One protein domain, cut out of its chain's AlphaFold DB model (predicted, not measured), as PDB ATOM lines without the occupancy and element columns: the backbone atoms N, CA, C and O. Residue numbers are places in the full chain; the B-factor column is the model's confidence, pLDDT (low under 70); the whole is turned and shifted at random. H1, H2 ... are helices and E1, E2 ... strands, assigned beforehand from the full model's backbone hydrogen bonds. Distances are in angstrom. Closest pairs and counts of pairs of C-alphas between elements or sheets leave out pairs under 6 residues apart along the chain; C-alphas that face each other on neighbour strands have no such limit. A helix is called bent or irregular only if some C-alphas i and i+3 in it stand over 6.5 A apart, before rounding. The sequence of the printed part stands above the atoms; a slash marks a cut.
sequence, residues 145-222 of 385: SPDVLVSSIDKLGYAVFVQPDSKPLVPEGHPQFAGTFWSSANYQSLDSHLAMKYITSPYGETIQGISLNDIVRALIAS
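AT A GLANCE: This is residues 145 to 222 of the 385 residues of an uncharacterized protein of Petromyces alliaceus (UniProt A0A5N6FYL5). The domain is a loosely formed U: H1 and H3, side by side, make its base, the parallel strands E1 and E2 with the short H2 beside them make one arm, and the hairpin of E3 and E4 makes the other. The link from E2 to E3 spans from arm to arm, and residues 184 to 189 in it stick out. The printed part has 78 residues with three named helices and four named strands in the order H1 E1 H2 E2 E3 E4 H3, of mixed class; the two sheets have two strands each, E1 E2 parallel and E3 E4 antiparallel. It is compact, with a radius of gyration of the C-alphas of 12.8 A and spans of 32 by 27 by 21 A.

HOW THE PARTS SIT: Start at H1, residues 146 to 156, and look on to H3, residues 212 to 220: they touch, closest at the C-alphas of Ser 152 and Ile 220, 5.3 A apart, and run the same way at a steep tilt of 38 degrees, only just past shallow. H2, residues 164 to 169, is close to H1 but not clearly touching, about perpendicular at 87 degrees; the closest C-alphas, of Pro 146 and Leu 169, are 5.4 A apart. E1, residues 160 to 162, and E2, residues 177 to 180, are parallel neighbours at 26 degrees, where you find N 178 and O 160 at 2.9 A. E1, H2 and E2 form a strand-helix-strand unit, two parallel neighbour strands with a helix between them in the chain, with a right-handed crossover. E3, residues 193 to 195, and E4, residues 198 to 200, form a hairpin at 161 degrees, with N 198 and O 195 at 3.3 A. E3 and E4 are apart from both E1 and E2, and E3 is only just apart from H3, closest at 8.1 A. Every O i to N i+4 pair is within hydrogen-bond range in H1 and H3; in H2 it is 0 of 2, with 1 of 3 for O i to N i+3.

IN THESE COORDINATES: Find C-alpha 146 at (31.344, 26.650, 176.756); from there H1 runs 15.3 A. E1 spans 6.7 A and E2 8.9 A. H2 spans 10.4 A and is irregular: C-alphas 165 and 168 are 8.2 A apart. Look for E3 at C-alpha 193, (33.775, 16.494, 190.789); it spans 6.6 A, and E4 6.4 A. H3 runs 12.3 A to C-alpha 220 at (20.671, 18.941, 180.881).

THE WHOLE: The C-alphas farthest apart, of Ala 185 and Ala 221, are 34.8 A apart. The printed part has no cut. The links E2 to E3 and E4 to H3 are long. Mean pLDDT of the printed part is 73.5; look for values under 70 at residues 183 to 204 and 206 to 210.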
ATOM      1  N   SER A 145      31.090  22.442 174.204       70.31
ATOM      2  CA  SER A 145      31.324  23.882 174.062       70.31
ATOM      3  C   SER A 145      31.097  24.609 175.400       70.31
ATOM      4  O   SER A 145      30.370  24.094 176.259       70.31
ATOM      5  N   PRO A 146      31.654  25.821 175.590       76.19
ATOM      6  CA  PRO A 146      31.344  26.650 176.756       76.19
ATOM      7  C   PRO A 146      29.835  26.867 176.944       76.19
ATOM      8  O   PRO A 146      29.347  26.795 178.066       76.19
ATOM      9  N   ASP A 147      29.072  27.027 175.859       80.94
ATOM     10  CA  ASP A 147      27.614  27.216 175.914       80.94
ATOM     11  C   ASP A 147      26.883  25.968 176.439       80.94
ATOM     12  O   ASP A 147      25.930  26.076 177.211       80.94
ATOM     13  N   VAL A 148      27.349  24.771 176.063       81.12
ATOM     14  CA  VAL A 148      26.815  23.484 176.548       81.12
ATOM     15  C   VAL A 148      27.191  23.255 178.016       81.12
ATOM     16  O   VAL A 148      26.358  22.782 178.790       81.12
ATOM     17  N   LEU A 149      28.397  23.656 178.436       83.25
ATOM     18  CA  LEU A 149      28.782  23.666 179.851       83.25
ATOM     19  C   LEU A 149      27.896  24.623 180.662       83.25
ATOM     20  O   LEU A 149      27.267  24.179 181.624       83.25
ATOM     21  N   VAL A 150      27.768  25.889 180.252       87.19
ATOM     22  CA  VAL A 150      26.925  26.896 180.928       87.19
ATOM     23  C   VAL A 150      25.466  26.444 180.999       87.19
ATOM     24  O   VAL A 150      24.883  26.490 182.077       87.19
ATOM     25  N   SER A 151      24.917  25.867 179.926       87.44
ATOM     26  CA  SER A 151      23.551  25.307 179.920       87.44
ATOM     27  C   SER A 151      23.335  24.227 180.992       87.44
ATOM     28  O   SER A 151      22.243  24.107 181.549       87.44
ATOM     29  N   SER A 152      24.366  23.437 181.314       86.81
ATOM     30  CA  SER A 152      24.298  22.450 182.401       86.81
ATOM     31  C   SER A 152      24.433  23.071 183.792       86.81
ATOM     32  O   SER A 152      23.819  22.586 184.740       86.81
ATOM     33  N   ILE A 153      25.159  24.184 183.910       89.12
ATOM     34  CA  ILE A 153      25.268  24.964 185.148       89.12
ATOM     35  C   ILE A 153      23.925  25.643 185.453       89.12
ATOM     36  O   ILE A 153      23.425  25.517 186.570       89.12
ATOM     37  N   ASP A 154      23.297  26.269 184.452       89.88
ATOM     38  CA  ASP A 154      21.959  26.873 184.553       89.88
ATOM     39  C   ASP A 154      20.864  25.834 184.853       89.88
ATOM     40  O   ASP A 154      19.896  26.131 185.550       89.88
ATOM     41  N   LYS A 155      21.013  24.591 184.375       89.75
ATOM     42  CA  LYS A 155      20.127  23.472 184.739       89.75
ATOM     43  C   LYS A 155      20.279  23.062 186.208       89.75
ATOM     44  O   LYS A 155      19.280  22.760 186.864       89.75
ATOM     45  N   LEU A 156      21.513  22.966 186.698       88.81
ATOM     46  CA  LEU A 156      21.819  22.346 187.989       88.81
ATOM     47  C   LEU A 156      21.764  23.340 189.162       88.81
ATOM     48  O   LEU A 156      21.302  22.968 190.239       88.81
ATOM     49  N   GLY A 157      22.189  24.592 188.974       87.50
ATOM     50  CA  GLY A 157      22.117  25.638 190.005       87.50
ATOM     51  C   GLY A 157      23.094  25.472 191.180       87.50
ATOM     52  O   GLY A 157      22.849  25.978 192.274       87.50
ATOM     53  N   TYR A 158      24.189  24.733 190.997       85.38
ATOM     54  CA  TYR A 158      25.231  24.572 192.019       85.38
ATOM     55  C   TYR A 158      26.415  25.500 191.762       85.38
ATOM     56  O   TYR A 158      26.719  25.807 190.612       85.38
ATOM     57  N   ALA A 159      27.120  25.854 192.839       85.06
ATOM     58  CA  ALA A 159      28.401  26.546 192.802       85.06
ATOM     59  C   ALA A 159      29.392  25.850 191.859       85.06
ATOM     60  O   ALA A 159      29.642  24.648 191.984       85.06
ATOM     61  N   VAL A 160      30.000  26.618 190.958       84.25
ATOM     62  CA  VAL A 160      30.981  26.121 189.994       84.25
ATOM     63  C   VAL A 160      32.340  26.713 190.286       84.25
ATOM     64  O   VAL A 160      32.519  27.932 190.285       84.25
ATOM     65  N   PHE A 161      33.310  25.822 190.459       83.56
ATOM     66  CA  PHE A 161      34.717  26.170 190.449       83.56
ATOM     67  C   PHE A 161      35.399  25.577 189.217       83.56
ATOM     68  O   PHE A 161      35.083  24.467 188.791       83.56
ATOM     69  N   VAL A 162      36.366  26.308 188.672       83.44
ATOM     70  CA  VAL A 162      37.154  25.910 187.495       83.44
ATOM     71  C   VAL A 162      38.594  25.601 187.896       83.44
ATOM     72  O   VAL A 162      39.131  26.229 188.806       83.44
ATOM     73  N   GLN A 163      39.252  24.648 187.230       83.94
ATOM     74  CA  GLN A 163      40.703  24.483 187.392       83.94
ATOM     75  C   GLN A 163      41.451  25.696 186.796       83.94
ATOM     76  O   GLN A 163      40.898  26.376 185.930       83.94
ATOM     77  N   PRO A 164      42.687  26.008 187.235       84.38
ATOM     78  CA  PRO A 164      43.308  27.298 186.922       84.38
ATOM     79  C   PRO A 164      43.554  27.549 185.429       84.38
ATOM     80  O   PRO A 164      43.476  28.692 184.998       84.38
ATOM     81  N   ASP A 165      43.813  26.510 184.630       83.44
ATOM     82  CA  ASP A 165      43.930  26.588 183.162       83.44
ATOM     83  C   ASP A 165      42.572  26.603 182.437       83.44
ATOM     84  O   ASP A 165      42.472  27.041 181.292       83.44
ATOM     85  N   SER A 166      41.524  26.174 183.133       83.12
ATOM     86  CA  SER A 166      40.137  26.076 182.679       83.12
ATOM     87  C   SER A 166      39.325  27.343 182.977       83.12
ATOM     88  O   SER A 166      38.115  27.375 182.751       83.12
ATOM     89  N   LYS A 167      39.990  28.408 183.450       81.56
ATOM     90  CA  LYS A 167      39.384  29.667 183.898       81.56
ATOM     91  C   LYS A 167      38.313  30.283 182.969       81.56
ATOM     92  O   LYS A 167      37.280  30.677 183.498       81.56
ATOM     93  N   PRO A 168      38.464  30.339 181.626       83.81
ATOM     94  CA  PRO A 168      37.488  30.993 180.748       83.81
ATOM     95  C   PRO A 168      36.329  30.076 180.312       83.81
ATOM     96  O   PRO A 168      35.492  30.505 179.521       83.81
ATOM     97  N   LEU A 169      36.284  28.806 180.748       82.50
ATOM     98  CA  LEU A 169      35.230  27.861 180.332       82.50
ATOM     99  C   LEU A 169      33.851  28.203 180.916       82.50
ATOM    100  O   LEU A 169      32.837  27.754 180.385       82.50
ATOM    101  N   VAL A 170      33.819  28.994 181.991       87.50
ATOM    102  CA  VAL A 170      32.607  29.521 182.621       87.50
ATOM    103  C   VAL A 170      32.789  31.036 182.760       87.50
ATOM    104  O   VAL A 170      33.819  31.454 183.286       87.50
ATOM    105  N   PRO A 171      31.844  31.875 182.300       88.75
ATOM    106  CA  PRO A 171      31.961  33.326 182.439       88.75
ATOM    107  C   PRO A 171      32.052  33.749 183.912       88.75
ATOM    108  O   PRO A 171      31.188  33.379 184.705       88.75
ATOM    109  N   GLU A 172      33.036  34.572 184.287       87.06
ATOM    110  CA  GLU A 172      33.241  34.956 185.699       87.06
ATOM    111  C   GLU A 172      32.079  35.786 186.277       87.06
ATOM    112  O   GLU A 172      31.847  35.803 187.485       87.06
ATOM    113  N   GLY A 173      31.303  36.444 185.410       85.69
ATOM    114  CA  GLY A 173      30.059  37.128 185.774       85.69
ATOM    115  C   GLY A 173      28.835  36.215 185.947       85.69
ATOM    116  O   GLY A 173      27.739  36.733 186.168       85.69
ATOM    117  N   HIS A 174      28.967  34.890 185.804       88.50
ATOM    118  CA  HIS A 174      27.850  33.946 185.934       88.50
ATOM    119  C   HIS A 174      27.386  33.819 187.404       88.50
ATOM    120  O   HIS A 174      28.235  33.740 188.294       88.50
ATOM    121  N   PRO A 175      26.069  33.770 187.710       88.38
ATOM    122  CA  PRO A 175      25.565  33.742 189.094       88.38
ATOM    123  C   PRO A 175      26.024  32.559 189.963       88.38
ATOM    124  O   PRO A 175      25.882  32.628 191.187       88.38
ATOM    125  N   GLN A 176      26.539  31.492 189.345       88.69
ATOM    126  CA  GLN A 176      27.092  30.314 190.019       88.69
ATOM    127  C   GLN A 176      28.626  30.256 190.025       88.69
ATOM    128  O   GLN A 176      29.192  29.281 190.523       88.69
ATOM    129  N   PHE A 177      29.324  31.252 189.471       87.31
ATOM    130  CA  PHE A 177      30.784  31.234 189.429       87.31
ATOM    131  C   PHE A 177      31.395  31.548 190.806       87.31
ATOM    132  O   PHE A 177      31.400  32.688 191.289       87.31
ATOM    133  N   ALA A 178      31.955  30.510 191.425       84.44
ATOM    134  CA  ALA A 178      32.566  30.554 192.749       84.44
ATOM    135  C   ALA A 178      34.102  30.720 192.714       84.44
ATOM    136  O   ALA A 178      34.715  30.921 193.764       84.44
ATOM    137  N   GLY A 179      34.720  30.716 191.525       81.06
ATOM    138  CA  GLY A 179      36.134  31.053 191.304       81.06
ATOM    139  C   GLY A 179      37.018  29.882 190.863       81.06
ATOM    140  O   GLY A 179      36.548  28.794 190.530       81.06
ATOM    141  N   THR A 180      38.337  30.088 190.867       81.88
ATOM    142  CA  THR A 180      39.305  29.016 190.586       81.88
ATOM    143  C   THR A 180      39.423  28.054 191.775       81.88
ATOM    144  O   THR A 180      39.749  28.472 192.887       81.88
ATOM    145  N   PHE A 181      39.269  26.747 191.547       80.88
ATOM    146  CA  PHE A 181      39.692  25.714 192.493       80.88
ATOM    147  C   PHE A 181      41.112  25.235 192.172       80.88
ATOM    148  O   PHE A 181      41.380  24.659 191.118       80.88
ATOM    149  N   TRP A 182      42.022  25.441 193.123       73.69
ATOM    150  CA  TRP A 182      43.406  24.976 193.065       73.69
ATOM    151  C   TRP A 182      43.747  24.358 194.422       73.69
ATOM    152  O   TRP A 182      43.952  25.080 195.393       73.69
ATOM    153  N   SER A 183      43.785  23.028 194.513       65.88
ATOM    154  CA  SER A 183      43.825  22.293 195.794       65.88
ATOM    155  C   SER A 183      45.029  22.603 196.696       65.88
ATOM    156  O   SER A 183      44.936  22.453 197.910       65.88
ATOM    157  N   SER A 184      46.151  23.068 196.136       55.62
ATOM    158  CA  SER A 184      47.336  23.502 196.891       55.62
ATOM    159  C   SER A 184      47.276  24.951 197.398       55.62
ATOM    160  O   SER A 184      48.176  25.367 198.121       55.62
ATOM    161  N   ALA A 185      46.260  25.726 197.004       51.69
ATOM    162  CA  ALA A 185      46.060  27.122 197.409       51.69
ATOM    163  C   ALA A 185      44.722  27.344 198.142       51.69
ATOM    164  O   ALA A 185      44.675  28.097 199.112       51.69
ATOM    165  N   ASN A 186      43.657  26.649 197.727       49.38
ATOM    166  CA  ASN A 186      42.305  26.784 198.265       49.38
ATOM    167  C   ASN A 186      41.914  25.531 199.070       49.38
ATOM    168  O   ASN A 186      41.581  24.487 198.509       49.38
ATOM    169  N   TYR A 187      41.939  25.658 200.401       38.16
ATOM    170  CA  TYR A 187      41.628  24.606 201.380       38.16
ATOM    171  C   TYR A 187      40.110  24.347 201.520       38.16
ATOM    172  O   TYR A 187      39.518  24.580 202.573       38.16
ATOM    173  N   GLN A 188      39.463  23.864 200.458       47.66
ATOM    174  CA  GLN A 188      38.074  23.386 200.511       47.66
ATOM    175  C   GLN A 188      37.959  21.986 199.900       47.66
ATOM    176  O   GLN A 188      38.449  21.727 198.803       47.66
ATOM    177  N   SER A 189      37.319  21.071 200.626       47.94
ATOM    178  CA  SER A 189      36.968  19.739 200.134       47.94
ATOM    179  C   SER A 189      35.744  19.822 199.224       47.94
ATOM    180  O   SER A 189      34.729  20.396 199.614       47.94
ATOM    181  N   LEU A 190      35.832  19.231 198.031       52.66
ATOM    182  CA  LEU A 190      34.704  19.072 197.112       52.66
ATOM    183  C   LEU A 190      34.180  17.634 197.209       52.66
ATOM    184  O   LEU A 190      34.909  16.696 196.887       52.66
ATOM    185  N   ASP A 191      32.921  17.465 197.619       45.22
ATOM    186  CA  ASP A 191      32.298  16.143 197.827       45.22
ATOM    187  C   ASP A 191      32.050  15.366 196.517       45.22
ATOM    188  O   ASP A 191      31.824  14.157 196.525       45.22
ATOM    189  N   SER A 192      32.081  16.056 195.374       50.72
ATOM    190  CA  SER A 192      31.995  15.470 194.032       50.72
ATOM    191  C   SER A 192      32.700  16.359 193.006       50.72
ATOM    192  O   SER A 192      32.811  17.570 193.199       50.72
ATOM    193  N   HIS A 193      33.188  15.766 191.915       57.88
ATOM    194  CA  HIS A 193      33.775  16.494 190.789       57.88
ATOM    195  C   HIS A 193      33.583  15.725 189.475       57.88
ATOM    196  O   HIS A 193      33.526  14.497 189.462       57.88
ATOM    197  N   LEU A 194      33.496  16.454 188.359       50.50
ATOM    198  CA  LEU A 194      33.381  15.896 187.011       50.50
ATOM    199  C   LEU A 194      34.715  16.063 186.270       50.50
ATOM    200  O   LEU A 194      35.214  17.180 186.148       50.50
ATOM    201  N   ALA A 195      35.286  14.965 185.767       51.12
ATOM    202  CA  ALA A 195      36.544  14.958 185.019       51.12
ATOM    203  C   ALA A 195      36.319  14.507 183.564       51.12
ATOM    204  O   ALA A 195      35.431  13.707 183.277       51.12
ATOM    205  N   MET A 196      37.138  14.980 182.616       49.12
ATOM    206  CA  MET A 196      36.818  14.861 181.178       49.12
ATOM    207  C   MET A 196      36.783  13.437 180.587       49.12
ATOM    208  O   MET A 196      36.420  13.285 179.422       49.12
ATOM    209  N   LYS A 197      37.184  12.400 181.336       46.81
ATOM    210  CA  LYS A 197      37.210  11.000 180.863       46.81
ATOM    211  C   LYS A 197      36.451  10.006 181.752       46.81
ATOM    212  O   LYS A 197      36.386   8.832 181.395       46.81
ATOM    213  N   TYR A 198      35.907  10.440 182.890       53.62
ATOM    214  CA  TYR A 198      35.153   9.584 183.810       53.62
ATOM    215  C   TYR A 198      34.331  10.415 184.805       53.62
ATOM    216  O   TYR A 198      34.729  11.513 185.196       53.62
ATOM    217  N   ILE A 199      33.207   9.857 185.258       57.78
ATOM    218  CA  ILE A 199      32.496  10.350 186.447       57.78
ATOM    219  C   ILE A 199      32.927   9.476 187.619       57.78
ATOM    220  O   ILE A 199      32.754   8.263 187.533       57.78
ATOM    221  N   THR A 200      33.420  10.067 188.707       57.09
ATOM    222  CA  THR A 200      33.574   9.369 189.992       57.09
ATOM    223  C   THR A 200      32.504   9.877 190.958       57.09
ATOM    224  O   THR A 200      32.392  11.082 191.182       57.09
ATOM    225  N   SER A 201      31.686   8.974 191.499       60.28
ATOM    226  CA  SER A 201      30.649   9.320 192.479       60.28
ATOM    227  C   SER A 201      31.270   9.663 193.847       60.28
ATOM    228  O   SER A 201      32.399   9.243 194.121       60.28
ATOM    229  N   PRO A 202      30.541  10.343 194.758       50.62
ATOM    230  CA  PRO A 202      30.979  10.544 196.149       50.62
ATOM    231  C   PRO A 202      31.323   9.243 196.896       50.62
ATOM    232  O   PRO A 202      31.980   9.270 197.932       50.62
ATOM    233  N   TYR A 203      30.870   8.101 196.371       61.53
ATOM    234  CA  TYR A 203      31.054   6.764 196.936       61.53
ATOM    235  C   TYR A 203      32.165   5.962 196.227       61.53
ATOM    236  O   TYR A 203      32.359   4.785 196.523       61.53
ATOM    237  N   GLY A 204      32.910   6.587 195.304       63.66
ATOM    238  CA  GLY A 204      34.066   6.004 194.609       63.66
ATOM    239  C   GLY A 204      33.743   5.193 193.346       63.66
ATOM    240  O   GLY A 204      34.657   4.771 192.638       63.66
ATOM    241  N   GLU A 205      32.465   4.995 193.018       70.19
ATOM    242  CA  GLU A 205      32.059   4.317 191.781       70.19
ATOM    243  C   GLU A 205      32.476   5.151 190.568       70.19
ATOM    244  O   GLU A 205      32.249   6.359 190.543       70.19
ATOM    245  N   THR A 206      33.081   4.522 189.558       69.25
ATOM    246  CA  THR A 206      33.624   5.235 188.394       69.25
ATOM    247  C   THR A 206      32.986   4.756 187.093       69.25
ATOM    248  O   THR A 206      33.147   3.600 186.707       69.25
ATOM    249  N   ILE A 207      32.282   5.657 186.403       68.00
ATOM    250  CA  ILE A 207      31.639   5.402 185.106       68.00
ATOM    251  C   ILE A 207      32.615   5.771 183.981       68.00
ATOM    252  O   ILE A 207      33.183   6.866 183.976       68.00
ATOM    253  N   GLN A 208      32.789   4.859 183.023       69.75
ATOM    254  CA  GLN A 208      33.688   4.985 181.869       69.75
ATOM    255  C   GLN A 208      32.939   4.702 180.555       69.75
ATOM    256  O   GLN A 208      31.833   4.166 180.565       69.75
ATOM    257  N   GLY A 209      33.547   5.046 179.415       66.25
ATOM    258  CA  GLY A 209      33.017   4.731 178.078       66.25
ATOM    259  C   GLY A 209      31.915   5.666 177.556       66.25
ATOM    260  O   GLY A 209      31.459   5.483 176.433       66.25
ATOM    261  N   ILE A 210      31.520   6.678 178.331       68.88
ATOM    262  CA  ILE A 210      30.580   7.737 177.932       68.88
ATOM    263  C   ILE A 210      31.382   9.027 177.712       68.88
ATOM    264  O   ILE A 210      32.273   9.328 178.509       68.88
ATOM    265  N   SER A 211      31.106   9.796 176.649       70.31
ATOM    266  CA  SER A 211      31.823  11.060 176.433       70.31
ATOM    267  C   SER A 211      31.338  12.152 177.393       70.31
ATOM    268  O   SER A 211      30.173  12.173 177.795       70.31
ATOM    269  N   LEU A 212      32.210  13.115 177.719       71.56
ATOM    270  CA  LEU A 212      31.819  14.291 178.506       71.56
ATOM    271  C   LEU A 212      30.652  15.056 177.853       71.56
ATOM    272  O   LEU A 212      29.804  15.596 178.555       71.56
ATOM    273  N   ASN A 213      30.576  15.059 176.520       73.88
ATOM    274  CA  ASN A 213      29.501  15.708 175.771       73.88
ATOM    275  C   ASN A 213      28.143  15.027 176.032       73.88
ATOM    276  O   ASN A 213      27.156  15.703 176.322       73.88
ATOM    277  N   ASP A 214      28.104  13.692 176.017       75.94
ATOM    278  CA  ASP A 214      26.885  12.918 176.292       75.94
ATOM    279  C   ASP A 214      26.472  13.021 177.768       75.94
ATOM    280  O   ASP A 214      25.288  13.158 178.066       75.94
ATOM    281  N   ILE A 215      27.443  13.032 178.692       76.62
ATOM    282  CA  ILE A 215      27.208  13.242 180.132       76.62
ATOM    283  C   ILE A 215      26.547  14.603 180.375       76.62
ATOM    284  O   ILE A 215      25.522  14.682 181.052       76.62
ATOM    285  N   VAL A 216      27.099  15.677 179.806       80.94
ATOM    286  CA  VAL A 216      26.571  17.038 179.985       80.94
ATOM    287  C   VAL A 216      25.181  17.176 179.347       80.94
ATOM    288  O   VAL A 216      24.274  17.724 179.976       80.94
ATOM    289  N   ARG A 217      24.953  16.592 178.161       82.75
ATOM    290  CA  ARG A 217      23.624  16.542 177.520       82.75
ATOM    291  C   ARG A 217      22.607  15.734 178.346       82.75
ATOM    292  O   ARG A 217      21.468  16.176 178.498       82.75
ATOM    293  N   ALA A 218      23.010  14.610 178.941       81.38
ATOM    294  CA  ALA A 218      22.158  13.810 179.824       81.38
ATOM    295  C   ALA A 218      21.810  14.541 181.134       81.38
ATOM    296  O   ALA A 218      20.669  14.459 181.591       81.38
ATOM    297  N   LEU A 219      22.746  15.303 181.713       81.56
ATOM    298  CA  LEU A 219      22.487  16.163 182.875       81.56
ATOM    299  C   LEU A 219      21.478  17.273 182.542       81.56
ATOM    300  O   LEU A 219      20.529  17.471 183.306       81.56
ATOM    301  N   ILE A 220      21.623  17.933 181.386       84.25
ATOM    302  CA  ILE A 220      20.671  18.941 180.881       84.25
ATOM    303  C   ILE A 220      19.259  18.346 180.743       84.25
ATOM    304  O   ILE A 220      18.295  18.923 181.248       84.25
ATOM    305  N   ALA A 221      19.142  17.162 180.134       86.38
ATOM    306  CA  ALA A 221      17.870  16.464 179.922       86.38
ATOM    307  C   ALA A 221      17.291  15.768 181.176       86.38
ATOM    308  O   ALA A 221      16.204  15.191 181.115       86.38
ATOM    309  N   SER A 222      18.001  15.774 182.309       86.81
ATOM    310  CA  SER A 222      17.621  15.005 183.499       86.81
ATOM    311  C   SER A 222      16.458  15.617 184.294       86.81
ATOM    312  O   SER A 222      16.228  16.826 184.293       86.81
TER     313      SER A 222